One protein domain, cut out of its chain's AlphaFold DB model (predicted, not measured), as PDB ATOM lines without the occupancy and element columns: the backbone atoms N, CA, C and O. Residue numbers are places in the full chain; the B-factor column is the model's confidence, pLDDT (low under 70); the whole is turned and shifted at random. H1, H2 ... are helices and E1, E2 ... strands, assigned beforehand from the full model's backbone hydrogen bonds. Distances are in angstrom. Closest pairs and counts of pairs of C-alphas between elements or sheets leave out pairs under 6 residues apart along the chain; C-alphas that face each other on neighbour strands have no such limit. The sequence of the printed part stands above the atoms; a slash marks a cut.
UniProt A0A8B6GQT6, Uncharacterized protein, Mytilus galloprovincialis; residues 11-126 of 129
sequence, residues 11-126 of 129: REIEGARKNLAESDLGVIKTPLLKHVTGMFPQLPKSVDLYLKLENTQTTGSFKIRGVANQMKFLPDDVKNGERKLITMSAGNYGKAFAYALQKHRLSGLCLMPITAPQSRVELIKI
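What this domain is: This is residues 11 to 126 of the 129 residues of an uncharacterized protein of Mytilus galloprovincialis (UniProt A0A8B6GQT6). A small helical body sends out one long, thin arm, which holds the short helix H2 near its tip and is made by much of the two long stretches with no named element before and after H2, residues 23 to 35 and 40 to 62; the arm folds back on itself, with residues 32 to 33 paired with residues 51 to 52 partway along it. In the body, H5 packs on a two-strand sheet, E1 and E2, H3 and H6 pack on H5, and H1 crosses H3. The printed part has 116 residues in the order H1 H2 H3 H4 E1 H5 E2 H6; E1 and E2 are parallel. The class is mostly helix, with 57 residues, under half, in named elements. The whole is loose, with a radius of gyration of the C-alphas of 17.5 A and spans of 58 by 39 by 19 A.

How they stand to each other: H1, residues 11 to 22, touches H3, residues 63 to 71, with residues 16 to 20 alone, about perpendicular at 89 degrees; their closest C-alphas, Asn 19 and Asn 69, are 5.8 A apart. H2, residues 36 to 39, touches no helix. H3 touches H5, residues 92 to 104, at a steep tilt of 41 degrees, the same way; the closest C-alphas, Ile 64 and Ala 96, are 5.0 A apart. H4, residues 76 to 79, touches no helix. E1, residues 85 to 88, and E2, residues 108 to 111, are parallel neighbours, with N 109 and O 85 at 2.8 A. E1, H5, E2 form a strand-helix-strand unit, two parallel strands joined through a helix, with a right-handed crossover. The closest C-alphas of H5 and E2, Gly 94 and Cys 110, are 6.2 A apart. H5, with residues 94 to 98 alone, touches H6, residues 118 to 124, at a steep tilt of 38 degrees; the closest C-alphas, Lys 95 and Ile 124, are 5.1 A apart. Every O i to N i+4 pair is within hydrogen-bond range in H1, H3, H5 and H6; H2 and H4 are too short for one.

Where its parts are: H1 starts at C-alpha 11, (-3.707, 24.847, 36.121), and is 16.9 A long. H3 is 12.6 A and H5 18.5 A long. H6 ends at C-alpha 124, (-31.970, 18.483, 51.006).

The domain as a whole: The C-alphas farthest apart, Lys 45 and Glu 82, are 57.9 A apart. The links H1 to H2 and H2 to H3 are long; residues 32 to 33 pair with 51 to 52, antiparallel. The printed part has no cut, and residue 126 alone has a pLDDT under 70.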
ATOM      1  N   ARG A  11      -3.040  23.797  36.897       94.94
ATOM      2  CA  ARG A  11      -3.707  24.847  36.121       94.94
ATOM      3  C   ARG A  11      -5.231  24.761  36.229       94.94
ATOM      4  O   ARG A  11      -5.898  25.790  36.314       94.94
ATOM      5  N   GLU A  12      -5.790  23.554  36.252       94.31
ATOM      6  CA  GLU A  12      -7.228  23.347  36.451       94.31
ATOM      7  C   GLU A  12      -7.665  23.705  37.874       94.31
ATOM      8  O   GLU A  12      -8.708  24.338  38.045       94.31
ATOM      9  N   ILE A  13      -6.854  23.398  38.893       96.12
ATOM     10  CA  ILE A  13      -7.120  23.825  40.276       96.12
ATOM     11  C   ILE A  13      -7.072  25.354  40.408       96.12
ATOM     12  O   ILE A  13      -7.931  25.957  41.057       96.12
ATOM     13  N   GLU A  14      -6.110  26.013  39.764       96.50
ATOM     14  CA  GLU A  14      -6.027  27.476  39.720       96.50
ATOM     15  C   GLU A  14      -7.194  28.105  38.953       96.50
ATOM     16  O   GLU A  14      -7.704  29.155  39.357       96.50
ATOM     17  N   GLY A  15      -7.651  27.458  37.878       96.62
ATOM     18  CA  GLY A  15      -8.873  27.820  37.163       96.62
ATOM     19  C   GLY A  15     -10.104  27.713  38.061       96.62
ATOM     20  O   GLY A  15     -10.867  28.673  38.180       96.62
ATOM     21  N   ALA A  16     -10.242  26.604  38.789       96.88
ATOM     22  CA  ALA A  16     -11.312  26.427  39.763       96.88
ATOM     23  C   ALA A  16     -11.271  27.518  40.840       96.88
ATOM     24  O   ALA A  16     -12.303  28.097  41.165       96.88
ATOM     25  N   ARG A  17     -10.088  27.894  41.344       97.19
ATOM     26  CA  ARG A  17      -9.952  29.001  42.308       97.19
ATOM     27  C   ARG A  17     -10.570  30.304  41.790       97.19
ATOM     28  O   ARG A  17     -11.204  31.005  42.578       97.19
ATOM     29  N   LYS A  18     -10.396  30.631  40.504       96.38
ATOM     30  CA  LYS A  18     -11.021  31.813  39.880       96.38
ATOM     31  C   LYS A  18     -12.541  31.660  39.812       96.38
ATOM     32  O   LYS A  18     -13.251  32.524  40.313       96.38
ATOM     33  N   ASN A  19     -13.026  30.521  39.317       97.06
ATOM     34  CA  ASN A  19     -14.462  30.232  39.232       97.06
ATOM     35  C   ASN A  19     -15.163  30.324  40.596       97.06
ATOM     36  O   ASN A  19     -16.263  30.854  40.696       97.06
ATOM     37  N   LEU A  20     -14.519  29.836  41.660       97.25
ATOM     38  CA  LEU A  20     -15.033  29.915  43.028       97.25
ATOM     39  C   LEU A  20     -15.114  31.355  43.540       97.25
ATOM     40  O   LEU A  20     -16.042  31.667  44.276       97.25
ATOM     41  N   ALA A  21     -14.147  32.205  43.189       95.19
ATOM     42  CA  ALA A  21     -14.135  33.611  43.591       95.19
ATOM     43  C   ALA A  21     -15.218  34.434  42.874       95.19
ATOM     44  O   ALA A  21     -15.746  35.374  43.457       95.19
ATOM     45  N   GLU A  22     -15.552  34.069  41.634       95.44
ATOM     46  CA  GLU A  22     -16.633  34.680  40.845       95.44
ATOM     47  C   GLU A  22     -18.017  34.096  41.160       95.44
ATOM     48  O   GLU A  22     -19.033  34.665  40.764       95.44
ATOM     49  N   SER A  23     -18.077  32.940  41.827       96.62
ATOM     50  CA  SER A  23     -19.336  32.265  42.116       96.62
ATOM     51  C   SER A  23     -20.160  33.061  43.120       96.62
ATOM     52  O   SER A  23     -19.710  33.392  44.218       96.62
ATOM     53  N   ASP A  24     -21.425  33.276  42.784       96.69
ATOM     54  CA  ASP A  24     -22.391  33.874  43.694       96.69
ATOM     55  C   ASP A  24     -22.787  32.921  44.835       96.69
ATOM     56  O   ASP A  24     -23.361  33.390  45.812       96.69
ATOM     57  N   LEU A  25     -22.450  31.623  44.797       97.12
ATOM     58  CA  LEU A  25     -22.819  30.601  45.793       97.12
ATOM     59  C   LEU A  25     -22.164  30.790  47.176       97.12
ATOM     60  O   LEU A  25     -22.253  29.908  48.028       97.12
ATOM     61  N   GLY A  26     -21.518  31.931  47.423       96.31
ATOM     62  CA  GLY A  26     -20.990  32.303  48.732       96.31
ATOM     63  C   GLY A  26     -19.802  31.447  49.159       96.31
ATOM     64  O   GLY A  26     -19.678  31.112  50.334       96.31
ATOM     65  N   VAL A  27     -18.942  31.034  48.227       97.88
ATOM     66  CA  VAL A  27     -17.760  30.236  48.566       97.88
ATOM     67  C   VAL A  27     -16.721  31.113  49.264       97.88
ATOM     68  O   VAL A  27     -16.128  31.997  48.655       97.88
ATOM     69  N   ILE A  28     -16.442  30.838  50.540       97.00
ATOM     70  CA  ILE A  28     -15.513  31.654  51.336       97.00
ATOM     71  C   ILE A  28     -14.110  31.045  51.460       97.00
ATOM     72  O   ILE A  28     -13.895  29.824  51.357       97.00
ATOM     73  N   LYS A  29     -13.127  31.898  51.769       97.56
ATOM     74  CA  LYS A  29     -11.847  31.462  52.340       97.56
ATOM     75  C   LYS A  29     -12.066  31.175  53.825       97.56
ATOM     76  O   LYS A  29     -12.054  32.077  54.650       97.56
ATOM     77  N   THR A  30     -12.273  29.905  54.146       98.38
ATOM     78  CA  THR A  30     -12.515  29.450  55.522       98.38
ATOM     79  C   THR A  30     -11.321  29.760  56.434       98.38
ATOM     80  O   THR A  30     -10.180  29.801  55.946       98.38
ATOM     81  N   PRO A  31     -11.533  29.940  57.746       98.25
ATOM     82  CA  PRO A  31     -10.445  30.142  58.692       98.25
ATOM     83  C   PRO A  31      -9.440  28.983  58.695       98.25
ATOM     84  O   PRO A  31      -9.784  27.824  58.442       98.25
ATOM     85  N   LEU A  32      -8.184  29.313  58.985       98.19
ATOM     86  CA  LEU A  32      -7.126  28.357  59.296       98.19
ATOM     87  C   LEU A  32      -6.685  28.637  60.729       98.19
ATOM     88  O   LEU A  32      -6.015  29.643  60.968       98.19
ATOM     89  N   LEU A  33      -7.071  27.778  61.668       97.50
ATOM     90  CA  LEU A  33      -6.541  27.858  63.023       97.50
ATOM     91  C   LEU A  33      -5.127  27.292  63.004       97.50
ATOM     92  O   LEU A  33      -4.914  26.177  62.526       97.50
ATOM     93  N   LYS A  34      -4.169  28.085  63.468       96.62
ATOM     94  CA  LYS A  34      -2.750  27.730  63.496       96.62
ATOM     95  C   LYS A  34      -2.341  27.356  64.914       96.62
ATOM     96  O   LYS A  34      -2.952  27.851  65.859       96.62
ATOM     97  N   HIS A  35      -1.297  26.543  65.040       94.25
ATOM     98  CA  HIS A  35      -0.657  26.217  66.318       94.25
ATOM     99  C   HIS A  35      -1.629  25.655  67.368       94.25
ATOM    100  O   HIS A  35      -1.532  25.948  68.559       94.25
ATOM    101  N   VAL A  36      -2.589  24.833  66.936       96.00
ATOM    102  CA  VAL A  36      -3.624  24.285  67.829       96.00
ATOM    103  C   VAL A  36      -3.171  23.032  68.580       96.00
ATOM    104  O   VAL A  36      -3.979  22.395  69.247       96.00
ATOM    105  N   THR A  37      -1.894  22.652  68.492       95.31
ATOM    106  CA  THR A  37      -1.346  21.430  69.107       95.31
ATOM    107  C   THR A  37      -1.649  21.343  70.605       95.31
ATOM    108  O   THR A  37      -1.960  20.267  71.103       95.31
ATOM    109  N   GLY A  38      -1.670  22.479  71.315       93.12
ATOM    110  CA  GLY A  38      -2.027  22.535  72.739       93.12
ATOM    111  C   GLY A  38      -3.454  22.072  73.068       93.12
ATOM    112  O   GLY A  38      -3.725  21.722  74.211       93.12
ATOM    113  N   MET A  39      -4.357  22.023  72.083       94.44
ATOM    114  CA  MET A  39      -5.724  21.513  72.242       94.44
ATOM    115  C   MET A  39      -5.806  19.979  72.180       94.44
ATOM    116  O   MET A  39      -6.868  19.420  72.450       94.44
ATOM    117  N   PHE A  40      -4.714  19.295  71.821       94.88
ATOM    118  CA  PHE A  40      -4.661  17.846  71.615       94.88
ATOM    119  C   PHE A  40      -3.533  17.230  72.462       94.88
ATOM    120  O   PHE A  40      -2.444  16.985  71.940       94.88
ATOM    121  N   PRO A  41      -3.771  16.964  73.764       91.69
ATOM    122  CA  PRO A  41      -2.744  16.503  74.709       91.69
ATOM    123  C   PRO A  41      -2.019  15.211  74.308       91.69
ATOM    124  O   PRO A  41      -0.906  14.959  74.759       91.69
ATOM    125  N   GLN A  42      -2.646  14.393  73.467       95.19
ATOM    126  CA  GLN A  42      -2.104  13.147  72.933       95.19
ATOM    127  C   GLN A  42      -1.041  13.345  71.839       95.19
ATOM    128  O   GLN A  42      -0.377  12.382  71.463       95.19
ATOM    129  N   LEU A  43      -0.897  14.557  71.290       94.56
ATOM    130  CA  LEU A  43       0.093  14.846  70.255       94.56
ATOM    131  C   LEU A  43       1.412  15.339  70.869       94.56
ATOM    132  O   LEU A  43       1.399  16.112  71.831       94.56
ATOM    133  N   PRO A  44       2.569  14.963  70.294       95.31
ATOM    134  CA  PRO A  44       3.844  15.549  70.683       95.31
ATOM    135  C   PRO A  44       3.834  17.068  70.496       95.31
ATOM    136  O   PRO A  44       3.389  17.573  69.466       95.31
ATOM    137  N   LYS A  45       4.413  17.807  71.452       90.75
ATOM    138  CA  LYS A  45       4.524  19.277  71.380       90.75
ATOM    139  C   LYS A  45       5.334  19.778  70.176       90.75
ATOM    140  O   LYS A  45       5.214  20.942  69.821       90.75
ATOM    141  N   SER A  46       6.156  18.920  69.571       94.69
ATOM    142  CA  SER A  46       6.926  19.220  68.360       94.69
ATOM    143  C   SER A  46       6.082  19.243  67.081       94.69
ATOM    144  O   SER A  46       6.564  19.707  66.051       94.69
ATOM    145  N   VAL A  47       4.845  18.738  67.114       96.25
ATOM    146  CA  VAL A  47       3.934  18.782  65.966       96.25
ATOM    147  C   VAL A  47       3.354  20.185  65.844       96.25
ATOM    148  O   VAL A  47       2.761  20.692  66.793       96.25
ATOM    149  N   ASP A  48       3.456  20.789  64.661       95.12
ATOM    150  CA  ASP A  48       2.776  22.047  64.356       95.12
ATOM    151  C   ASP A  48       1.434  21.765  63.665       95.12
ATOM    152  O   ASP A  48       1.369  21.491  62.464       95.12
ATOM    153  N   LEU A  49       0.352  21.741  64.451       96.38
ATOM    154  CA  LEU A  49      -0.978  21.369  63.976       96.38
ATOM    155  C   LEU A  49      -1.789  22.591  63.536       96.38
ATOM    156  O   LEU A  49      -1.924  23.581  64.260       96.38
ATOM    157  N   TYR A  50      -2.423  22.452  62.372       97.62
ATOM    158  CA  TYR A  50      -3.307  23.446  61.775       97.62
ATOM    159  C   TYR A  50      -4.668  22.822  61.473       97.62
ATOM    160  O   TYR A  50      -4.745  21.699  60.977       97.62
ATOM    161  N   LEU A  51      -5.748  23.572  61.700       97.94
ATOM    162  CA  LEU A  51      -7.107  23.149  61.358       97.94
ATOM    163  C   LEU A  51      -7.702  24.071  60.304       97.94
ATOM    164  O   LEU A  51      -7.936  25.259  60.539       97.94
ATOM    165  N   LYS A  52      -7.987  23.502  59.133       98.31
ATOM    166  CA  LYS A  52      -8.715  24.178  58.063       98.31
ATOM    167  C   LYS A  52     -10.213  23.947  58.244       98.31
ATOM    168  O   LYS A  52     -10.705  22.843  58.024       98.31
ATOM    169  N   LEU A  53     -10.939  24.986  58.648       98.12
ATOM    170  CA  LEU A  53     -12.323  24.861  59.115       98.12
ATOM    171  C   LEU A  53     -13.349  24.810  57.971       98.12
ATOM    172  O   LEU A  53     -14.211  25.679  57.848       98.12
ATOM    173  N   GLU A  54     -13.291  23.789  57.115       98.38
ATOM    174  CA  GLU A  54     -14.262  23.618  56.018       98.38
ATOM    175  C   GLU A  54     -15.695  23.337  56.491       98.38
ATOM    176  O   GLU A  54     -16.632  23.495  55.713       98.38
ATOM    177  N   ASN A  55     -15.900  22.998  57.763       97.81
ATOM    178  CA  ASN A  55     -17.223  22.945  58.388       97.81
ATOM    179  C   ASN A  55     -17.912  24.323  58.472       97.81
ATOM    180  O   ASN A  55     -19.130  24.378  58.592       97.81
ATOM    181  N   THR A  56     -17.156  25.423  58.384       97.88
ATOM    182  CA  THR A  56     -17.686  26.804  58.359       97.88
ATOM    183  C   THR A  56     -17.995  27.311  56.949       97.88
ATOM    184  O   THR A  56     -18.469  28.430  56.777       97.88
ATOM    185  N   GLN A  57     -17.708  26.508  55.924       98.19
ATOM    186  CA  GLN A  57     -18.012  26.851  54.542       98.19
ATOM    187  C   GLN A  57     -19.533  26.912  54.318       98.19
ATOM    188  O   GLN A  57     -20.295  26.243  55.017       98.19
ATOM    189  N   THR A  58     -19.982  27.645  53.297       95.38
ATOM    190  CA  THR A  58     -21.378  27.621  52.844       95.38
ATOM    191  C   THR A  58     -21.866  26.187  52.651       95.38
ATOM    192  O   THR A  58     -21.154  25.333  52.123       95.38
ATOM    193  N   THR A  59     -23.079  25.901  53.130       94.88
ATOM    194  CA  THR A  59     -23.678  24.549  53.251       94.88
ATOM    195  C   THR A  59     -23.026  23.610  54.282       94.88
ATOM    196  O   THR A  59     -23.421  22.449  54.403       94.88
ATOM    197  N   GLY A  60     -22.069  24.108  55.070       95.81
ATOM    198  CA  GLY A  60     -21.465  23.422  56.216       95.81
ATOM    199  C   GLY A  60     -20.352  22.429  55.868       95.81
ATOM    200  O   GLY A  60     -20.017  21.573  56.686       95.81
ATOM    201  N   SER A  61     -19.809  22.467  54.645       97.69
ATOM    202  CA  SER A  61     -18.687  21.611  54.239       97.69
ATOM    203  C   SER A  61     -17.975  22.133  52.988       97.69
ATOM    204  O   SER A  61     -18.516  22.945  52.240       97.69
ATOM    205  N   PHE A  62     -16.824  21.545  52.660       98.25
ATOM    206  CA  PHE A  62     -16.081  21.859  51.436       98.25
ATOM    207  C   PHE A  62     -16.830  21.557  50.123       98.25
ATOM    208  O   PHE A  62     -16.402  22.017  49.066       98.25
ATOM    209  N   LYS A  63     -17.924  20.778  50.139       98.00
ATOM    210  CA  LYS A  63     -18.571  20.271  48.911       98.00
ATOM    211  C   LYS A  63     -19.138  21.372  48.013       98.00
ATOM    212  O   LYS A  63     -19.139  21.188  46.798       98.00
ATOM    213  N   ILE A  64     -19.519  22.526  48.570       97.94
ATOM    214  CA  ILE A  64     -19.982  23.669  47.768       97.94
ATOM    215  C   ILE A  64     -18.914  24.190  46.804       97.94
ATOM    216  O   ILE A  64     -19.255  24.709  45.752       97.94
ATOM    217  N   ARG A  65     -17.620  24.000  47.106       98.44
ATOM    218  CA  ARG A  65     -16.514  24.386  46.217       98.44
ATOM    219  C   ARG A  65     -16.610  23.663  44.875       98.44
ATOM    220  O   ARG A  65     -16.580  24.295  43.829       98.44
ATOM    221  N   GLY A  66     -16.765  22.340  44.913       97.38
ATOM    222  CA  GLY A  66     -16.899  21.532  43.700       97.38
ATOM    223  C   GLY A  66     -18.164  21.886  42.920       97.38
ATOM    224  O   GLY A  66     -18.092  22.094  41.714       97.38
ATOM    225  N   VAL A  67     -19.287  22.040  43.629       97.56
ATOM    226  CA  VAL A  67     -20.569  22.433  43.024       97.56
ATOM    227  C   VAL A  67     -20.458  23.801  42.346       97.56
ATOM    228  O   VAL A  67     -20.818  23.922  41.184       97.56
ATOM    229  N   ALA A  68     -19.881  24.807  43.006       97.81
ATOM    230  CA  ALA A  68     -19.653  26.129  42.422       97.81
ATOM    231  C   ALA A  68     -18.800  26.074  41.152       97.81
ATOM    232  O   ALA A  68     -19.132  26.717  40.157       97.81
ATOM    233  N   ASN A  69     -17.734  25.268  41.152       98.00
ATOM    234  CA  ASN A  69     -16.923  25.083  39.955       98.00
ATOM    235  C   ASN A  69     -17.716  24.425  38.815       98.00
ATOM    236  O   ASN A  69     -17.595  24.847  37.673       98.00
ATOM    237  N   GLN A  70     -18.543  23.418  39.111       95.75
ATOM    238  CA  GLN A  70     -19.391  22.757  38.112       95.75
ATOM    239  C   GLN A  70     -20.454  23.701  37.540       95.75
ATOM    240  O   GLN A  70     -20.682  23.687  36.333       95.75
ATOM    241  N   MET A  71     -21.055  24.554  38.379       94.94
ATOM    242  CA  MET A  71     -22.083  25.509  37.946       94.94
ATOM    243  C   MET A  71     -21.566  26.489  36.879       94.94
ATOM    244  O   MET A  71     -22.327  26.901  36.006       94.94
ATOM    245  N   LYS A  72     -20.260  26.804  36.876       94.81
ATOM    246  CA  LYS A  72     -19.625  27.636  35.835       94.81
ATOM    247  C   LYS A  72     -19.710  27.015  34.436       94.81
ATOM    248  O   LYS A  72     -19.763  27.746  33.452       94.81
ATOM    249  N   PHE A  73     -19.713  25.686  34.349       93.75
ATOM    250  CA  PHE A  73     -19.628  24.938  33.093       93.75
ATOM    251  C   PHE A  73     -20.944  24.254  32.714       93.75
ATOM    252  O   PHE A  73     -20.934  23.304  31.934       93.75
ATOM    253  N   LEU A  74     -22.076  24.706  33.267       93.94
ATOM    254  CA  LEU A  74     -23.363  24.139  32.886       93.94
ATOM    255  C   LEU A  74     -23.633  24.339  31.389       93.94
ATOM    256  O   LEU A  74     -23.486  25.466  30.899       93.94
ATOM    257  N   PRO A  75     -24.072  23.282  30.686       93.19
ATOM    258  CA  PRO A  75     -24.604  23.405  29.337       93.19
ATOM    259  C   PRO A  75     -25.833  24.322  29.297       93.19
ATOM    260  O   PRO A  75     -26.560  24.452  30.287       93.19
ATOM    261  N   ASP A  76     -26.082  24.948  28.149       94.69
ATOM    262  CA  ASP A  76     -27.182  25.906  28.011       94.69
ATOM    263  C   ASP A  76     -28.564  25.241  28.055       94.69
ATOM    264  O   ASP A  76     -29.499  25.836  28.578       94.69
ATOM    265  N   ASP A  77     -28.690  23.981  27.632       95.56
ATOM    266  CA  ASP A  77     -29.936  23.208  27.755       95.56
ATOM    267  C   ASP A  77     -30.365  22.987  29.222       95.56
ATOM    268  O   ASP A  77     -31.554  22.998  29.541       95.56
ATOM    269  N   VAL A  78     -29.412  22.871  30.155       94.81
ATOM    270  CA  VAL A  78     -29.682  22.848  31.600       94.81
ATOM    271  C   VAL A  78     -30.111  24.230  32.086       94.81
ATOM    272  O   VAL A  78     -31.071  24.335  32.850       94.81
ATOM    273  N   LYS A  79     -29.428  25.297  31.651       92.62
ATOM    274  CA  LYS A  79     -29.762  26.679  32.052       92.62
ATOM    275  C   LYS A  79     -31.142  27.109  31.553       92.62
ATOM    276  O   LYS A  79     -31.857  27.793  32.278       92.62
ATOM    277  N   ASN A  80     -31.519  26.672  30.354       93.62
ATOM    278  CA  ASN A  80     -32.814  26.940  29.729       93.62
ATOM    279  C   ASN A  80     -33.930  26.018  30.250       93.62
ATOM    280  O   ASN A  80     -35.090  26.190  29.885       93.62
ATOM    281  N   GLY A  81     -33.601  25.047  31.111       91.62
ATOM    282  CA  GLY A  81     -34.573  24.156  31.744       91.62
ATOM    283  C   GLY A  81     -35.029  22.973  30.885       91.62
ATOM    284  O   GLY A  81     -35.915  22.231  31.309       91.62
ATOM    285  N   GLU A  82     -34.420  22.748  29.719       94.56
ATOM    286  CA  GLU A  82     -34.690  21.588  28.859       94.56
ATOM    287  C   GLU A  82     -34.183  20.286  29.491       94.56
ATOM    288  O   GLU A  82     -34.759  19.212  29.294       94.56
ATOM    289  N   ARG A  83     -33.109  20.375  30.287       94.56
ATOM    290  CA  ARG A  83     -32.548  19.250  31.043       94.56
ATOM    291  C   ARG A  83     -32.446  19.553  32.529       94.56
ATOM    292  O   ARG A  83     -32.309  20.693  32.959       94.56
ATOM    293  N   LYS A  84     -32.479  18.485  33.323       93.62
ATOM    294  CA  LYS A  84     -32.372  18.534  34.784       93.62
ATOM    295  C   LYS A  84     -31.044  17.948  35.231       93.62
ATOM    296  O   LYS A  84     -30.580  16.955  34.674       93.62
ATOM    297  N   LEU A  85     -30.463  18.523  36.277       94.62
ATOM    298  CA  LEU A  85     -29.275  17.952  36.907       94.62
ATOM    299  C   LEU A  85     -29.666  16.781  37.807       94.62
ATOM    300  O   LEU A  85     -30.670  16.845  38.510       94.62
ATOM    301  N   ILE A  86     -28.865  15.721  37.836       94.69
ATOM    302  CA  ILE A  86     -29.102  14.568  38.711       94.69
ATOM    303  C   ILE A  86     -27.833  14.288  39.509       94.69
ATOM    304  O   ILE A  86     -26.728  14.327  38.975       94.69
ATOM    305  N   THR A  87     -27.989  13.987  40.794       94.31
ATOM    306  CA  THR A  87     -26.915  13.459  41.637       94.31
ATOM    307  C   THR A  87     -27.449  12.382  42.568       94.31
ATOM    308  O   THR A  87     -28.645  12.327  42.834       94.31
ATOM    309  N   MET A  88     -26.562  11.561  43.130       93.00
ATOM    310  CA  MET A  88     -26.884  10.650  44.226       93.00
ATOM    311  C   MET A  88     -26.080  11.028  45.473       93.00
ATOM    312  O   MET A  88     -24.859  10.883  45.501       93.00
ATOM    313  N   SER A  89     -26.738  11.563  46.502       92.06
ATOM    314  CA  SER A  89     -26.087  11.896  47.774       92.06
ATOM    315  C   SER A  89     -27.095  12.159  48.893       92.06
ATOM    316  O   SER A  89     -27.825  13.141  48.861       92.06
ATOM    317  N   ALA A  90     -27.047  11.366  49.965       88.25
ATOM    318  CA  ALA A  90     -27.779  11.646  51.209       88.25
ATOM    319  C   ALA A  90     -27.004  12.564  52.185       88.25
ATOM    320  O   ALA A  90     -27.292  12.617  53.381       88.25
ATOM    321  N   GLY A  91     -25.956  13.242  51.705       90.00
ATOM    322  CA  GLY A  91     -24.962  13.904  52.548       90.00
ATOM    323  C   GLY A  91     -24.651  15.338  52.139       90.00
ATOM    324  O   GLY A  91     -25.458  16.050  51.550       90.00
ATOM    325  N   ASN A  92     -23.442  15.779  52.473       94.00
ATOM    326  CA  ASN A  92     -23.017  17.165  52.286       94.00
ATOM    327  C   ASN A  92     -23.018  17.622  50.820       94.00
ATOM    328  O   ASN A  92     -23.275  18.790  50.553       94.00
ATOM    329  N   TYR A  93     -22.767  16.714  49.869       95.44
ATOM    330  CA  TYR A  93     -22.875  17.060  48.452       95.44
ATOM    331  C   TYR A  93     -24.330  17.307  48.049       95.44
ATOM    332  O   TYR A  93     -24.599  18.317  47.418       95.44
ATOM    333  N   GLY A  94     -25.272  16.457  48.475       94.56
ATOM    334  CA  GLY A  94     -26.701  16.672  48.222       94.56
ATOM    335  C   GLY A  94     -27.203  18.014  48.767       94.56
ATOM    336  O   GLY A  94     -27.931  18.716  48.075       94.56
ATOM    337  N   LYS A  95     -26.725  18.433  49.950       94.50
ATOM    338  CA  LYS A  95     -27.011  19.773  50.502       94.50
ATOM    339  C   LYS A  95     -26.449  20.898  49.629       94.50
ATOM    340  O   LYS A  95     -27.169  21.837  49.309       94.50
ATOM    341  N   ALA A  96     -25.176  20.801  49.241       96.62
ATOM    342  CA  ALA A  96     -24.530  21.785  48.372       96.62
ATOM    343  C   ALA A  96     -25.210  21.885  46.997       96.62
ATOM    344  O   ALA A  96     -25.418  22.981  46.484       96.62
ATOM    345  N   PHE A  97     -25.592  20.739  46.436       96.44
ATOM    346  CA  PHE A  97     -26.309  20.619  45.176       96.44
ATOM    347  C   PHE A  97     -27.697  21.266  45.247       96.44
ATOM    348  O   PHE A  97     -27.992  22.140  44.440       96.44
ATOM    349  N   ALA A  98     -28.516  20.908  46.242       94.62
ATOM    350  CA  ALA A  98     -29.847  21.491  46.425       94.62
ATOM    351  C   ALA A  98     -29.795  23.012  46.648       94.62
ATOM    352  O   ALA A  98     -30.584  23.746  46.057       94.62
ATOM    353  N   TYR A  99     -28.824  23.495  47.434       95.56
ATOM    354  CA  TYR A  99     -28.590  24.928  47.624       95.56
ATOM    355  C   TYR A  99     -28.284  25.645  46.299       95.56
ATOM    356  O   TYR A  99     -28.860  26.694  46.016       95.56
ATOM    357  N   ALA A 100     -27.410  25.074  45.468       95.88
ATOM    358  CA  ALA A 100     -27.045  25.666  44.185       95.88
ATOM    359  C   ALA A 100     -28.206  25.650  43.174       95.88
ATOM    360  O   ALA A 100     -28.432  26.653  42.498       95.88
ATOM    361  N   LEU A 101     -28.986  24.560  43.122       95.06
ATOM    362  CA  LEU A 101     -30.210  24.492  42.314       95.06
ATOM    363  C   LEU A 101     -31.203  25.585  42.709       95.06
ATOM    364  O   LEU A 101     -31.697  26.308  41.847       95.06
ATOM    365  N   GLN A 102     -31.459  25.740  44.011       93.94
ATOM    366  CA  GLN A 102     -32.371  26.760  44.523       93.94
ATOM    367  C   GLN A 102     -31.889  28.172  44.169       93.94
ATOM    368  O   GLN A 102     -32.668  28.991  43.682       93.94
ATOM    369  N   LYS A 103     -30.599  28.452  44.380       94.62
ATOM    370  CA  LYS A 103     -30.000  29.766  44.128       94.62
ATOM    371  C   LYS A 103     -30.056  30.177  42.657       94.62
ATOM    372  O   LYS A 103     -30.363  31.329  42.361       94.62
ATOM    373  N   HIS A 104     -29.817  29.236  41.750       94.25
ATOM    374  CA  HIS A 104     -29.841  29.475  40.307       94.25
ATOM    375  C   HIS A 104     -31.190  29.176  39.643       94.25
ATOM    376  O   HIS A 104     -31.298  29.301  38.427       94.25
ATOM    377  N   ARG A 105     -32.219  28.801  40.419       93.38
ATOM    378  CA  ARG A 105     -33.553  28.411  39.921       93.38
ATOM    379  C   ARG A 105     -33.500  27.285  38.877       93.38
ATOM    380  O   ARG A 105     -34.267  27.274  37.920       93.38
ATOM    381  N   LEU A 106     -32.587  26.335  39.069       94.19
ATOM    382  CA  LEU A 106     -32.390  25.191  38.183       94.19
ATOM    383  C   LEU A 106     -33.169  23.973  38.677       94.19
ATOM    384  O   LEU A 106     -33.255  23.710  39.877       94.19
ATOM    385  N   SER A 107     -33.669  23.172  37.740       91.75
ATOM    386  CA  SER A 107     -34.306  21.893  38.053       91.75
ATOM    387  C   SER A 107     -33.278  20.780  38.260       91.75
ATOM    388  O   SER A 107     -32.354  20.603  37.463       91.75
ATOM    389  N   GLY A 108     -33.480  19.953  39.286       92.44
ATOM    390  CA  GLY A 108     -32.664  18.763  39.478       92.44
ATOM    391  C   GLY A 108     -33.210  17.762  40.488       92.44
ATOM    392  O   GLY A 108     -34.179  18.026  41.196       92.44
ATOM    393  N   LEU A 109     -32.584  16.587  40.523       93.25
ATOM    394  CA  LEU A 109     -32.965  15.446  41.345       93.25
ATOM    395  C   LEU A 109     -31.771  14.974  42.179       93.25
ATOM    396  O   LEU A 109     -30.719  14.630  41.644       93.25
ATOM    397  N   CYS A 110     -31.948  14.920  43.499       92.62
ATOM    398  CA  CYS A 110     -30.974  14.331  44.411       92.62
ATOM    399  C   CYS A 110     -31.479  12.965  44.887       92.62
ATOM    400  O   CYS A 110     -32.328  12.878  45.773       92.62
ATOM    401  N   LEU A 111     -30.948  11.896  44.299       92.56
ATOM    402  CA  LEU A 111     -31.228  10.520  44.687       92.56
ATOM    403  C   LEU A 111     -30.557  10.192  46.026       92.56
ATOM    404  O   LEU A 111     -29.435  10.623  46.310       92.56
ATOM    405  N   MET A 112     -31.242   9.404  46.848       89.75
ATOM    406  CA  MET A 112     -30.756   8.959  48.152       89.75
ATOM    407  C   MET A 112     -31.065   7.474  48.359       89.75
ATOM    408  O   MET A 112     -32.089   7.005  47.862       89.75
ATOM    409  N   PRO A 113     -30.233   6.738  49.121       86.69
ATOM    410  CA  PRO A 113     -30.588   5.403  49.584       86.69
ATOM    411  C   PRO A 113     -31.873   5.441  50.417       86.69
ATOM    412  O   PRO A 113     -32.083   6.382  51.181       86.69
ATOM    413  N   ILE A 114     -32.685   4.385  50.339       85.94
ATOM    414  CA  ILE A 114     -33.916   4.247  51.144       85.94
ATOM    415  C   ILE A 114     -33.610   4.282  52.653       85.94
ATOM    416  O   ILE A 114     -34.433   4.711  53.452       85.94
ATOM    417  N   THR A 115     -32.394   3.892  53.042       88.38
ATOM    418  CA  THR A 115     -31.899   3.906  54.426       88.38
ATOM    419  C   THR A 115     -31.413   5.279  54.906       88.38
ATOM    420  O   THR A 115     -30.933   5.399  56.033       88.38
ATOM    421  N   ALA A 116     -31.491   6.328  54.077       84.06
ATOM    422  CA  ALA A 116     -31.064   7.666  54.466       84.06
ATOM    423  C   ALA A 116     -31.931   8.209  55.624       84.06
ATOM    424  O   ALA A 116     -33.158   8.206  55.515       84.06
ATOM    425  N   PRO A 117     -31.328   8.737  56.708       82.12
ATOM    426  CA  PRO A 117     -32.090   9.320  57.808       82.12
ATOM    427  C   PRO A 117     -33.004  10.453  57.326       82.12
ATOM    428  O   PRO A 117     -32.559  11.323  56.573       82.12
ATOM    429  N   GLN A 118     -34.250  10.505  57.805       82.19
ATOM    430  CA  GLN A 118     -35.222  11.540  57.415       82.19
ATOM    431  C   GLN A 118     -34.698  12.967  57.615       82.19
ATOM    432  O   GLN A 118     -34.867  13.807  56.734       82.19
ATOM    433  N   SER A 119     -33.953  13.216  58.695       81.81
ATOM    434  CA  SER A 119     -33.318  14.516  58.949       81.81
ATOM    435  C   SER A 119     -32.366  14.958  57.829       81.81
ATOM    436  O   SER A 119     -32.212  16.148  57.564       81.81
ATOM    437  N   ARG A 120     -31.726  14.018  57.120       76.50
ATOM    438  CA  ARG A 120     -30.886  14.316  55.946       76.50
ATOM    439  C   ARG A 120     -31.726  14.608  54.711       76.50
ATOM    440  O   ARG A 120     -31.357  15.489  53.936       76.50
ATOM    441  N   VAL A 121     -32.836  13.893  54.551       79.62
ATOM    442  CA  VAL A 121     -33.784  14.086  53.449       79.62
ATOM    443  C   VAL A 121     -34.407  15.481  53.525       79.62
ATOM    444  O   VAL A 121     -34.408  16.200  52.530       79.62
ATOM    445  N   GLU A 122     -34.885  15.898  54.696       80.12
ATOM    446  CA  GLU A 122     -35.505  17.215  54.903       80.12
ATOM    447  C   GLU A 122     -34.550  18.365  54.594       80.12
ATOM    448  O   GLU A 122     -34.915  19.282  53.866       80.12
ATOM    449  N   LEU A 123     -33.296  18.269  55.049       76.44
ATOM    450  CA  LEU A 123     -32.267  19.279  54.777       76.44
ATOM    451  C   LEU A 123     -31.960  19.464  53.283       76.44
ATOM    452  O   LEU A 123     -31.419  20.497  52.903       76.44
ATOM    453  N   ILE A 124     -32.256  18.466  52.448       79.38
ATOM    454  CA  ILE A 124     -31.970  18.483  51.006       79.38
ATOM    455  C   ILE A 124     -33.242  18.760  50.189       79.38
ATOM    456  O   ILE A 124     -33.159  19.351  49.118       79.38
ATOM    457  N   LYS A 125     -34.430  18.425  50.710       72.56
ATOM    458  CA  LYS A 125     -35.735  18.666  50.065       72.56
ATOM    459  C   LYS A 125     -36.131  20.145  49.934       72.56
ATOM    460  O   LYS A 125     -37.132  20.428  49.285       72.56
ATOM    461  N   ILE A 126     -35.384  21.080  50.530       54.91
ATOM    462  CA  ILE A 126     -35.724  22.519  50.563       54.91
ATOM    463  C   ILE A 126     -35.740  23.167  49.158       54.91
ATOM    464  O   ILE A 126     -36.336  24.225  48.975       54.91
TER     465      ILE A 126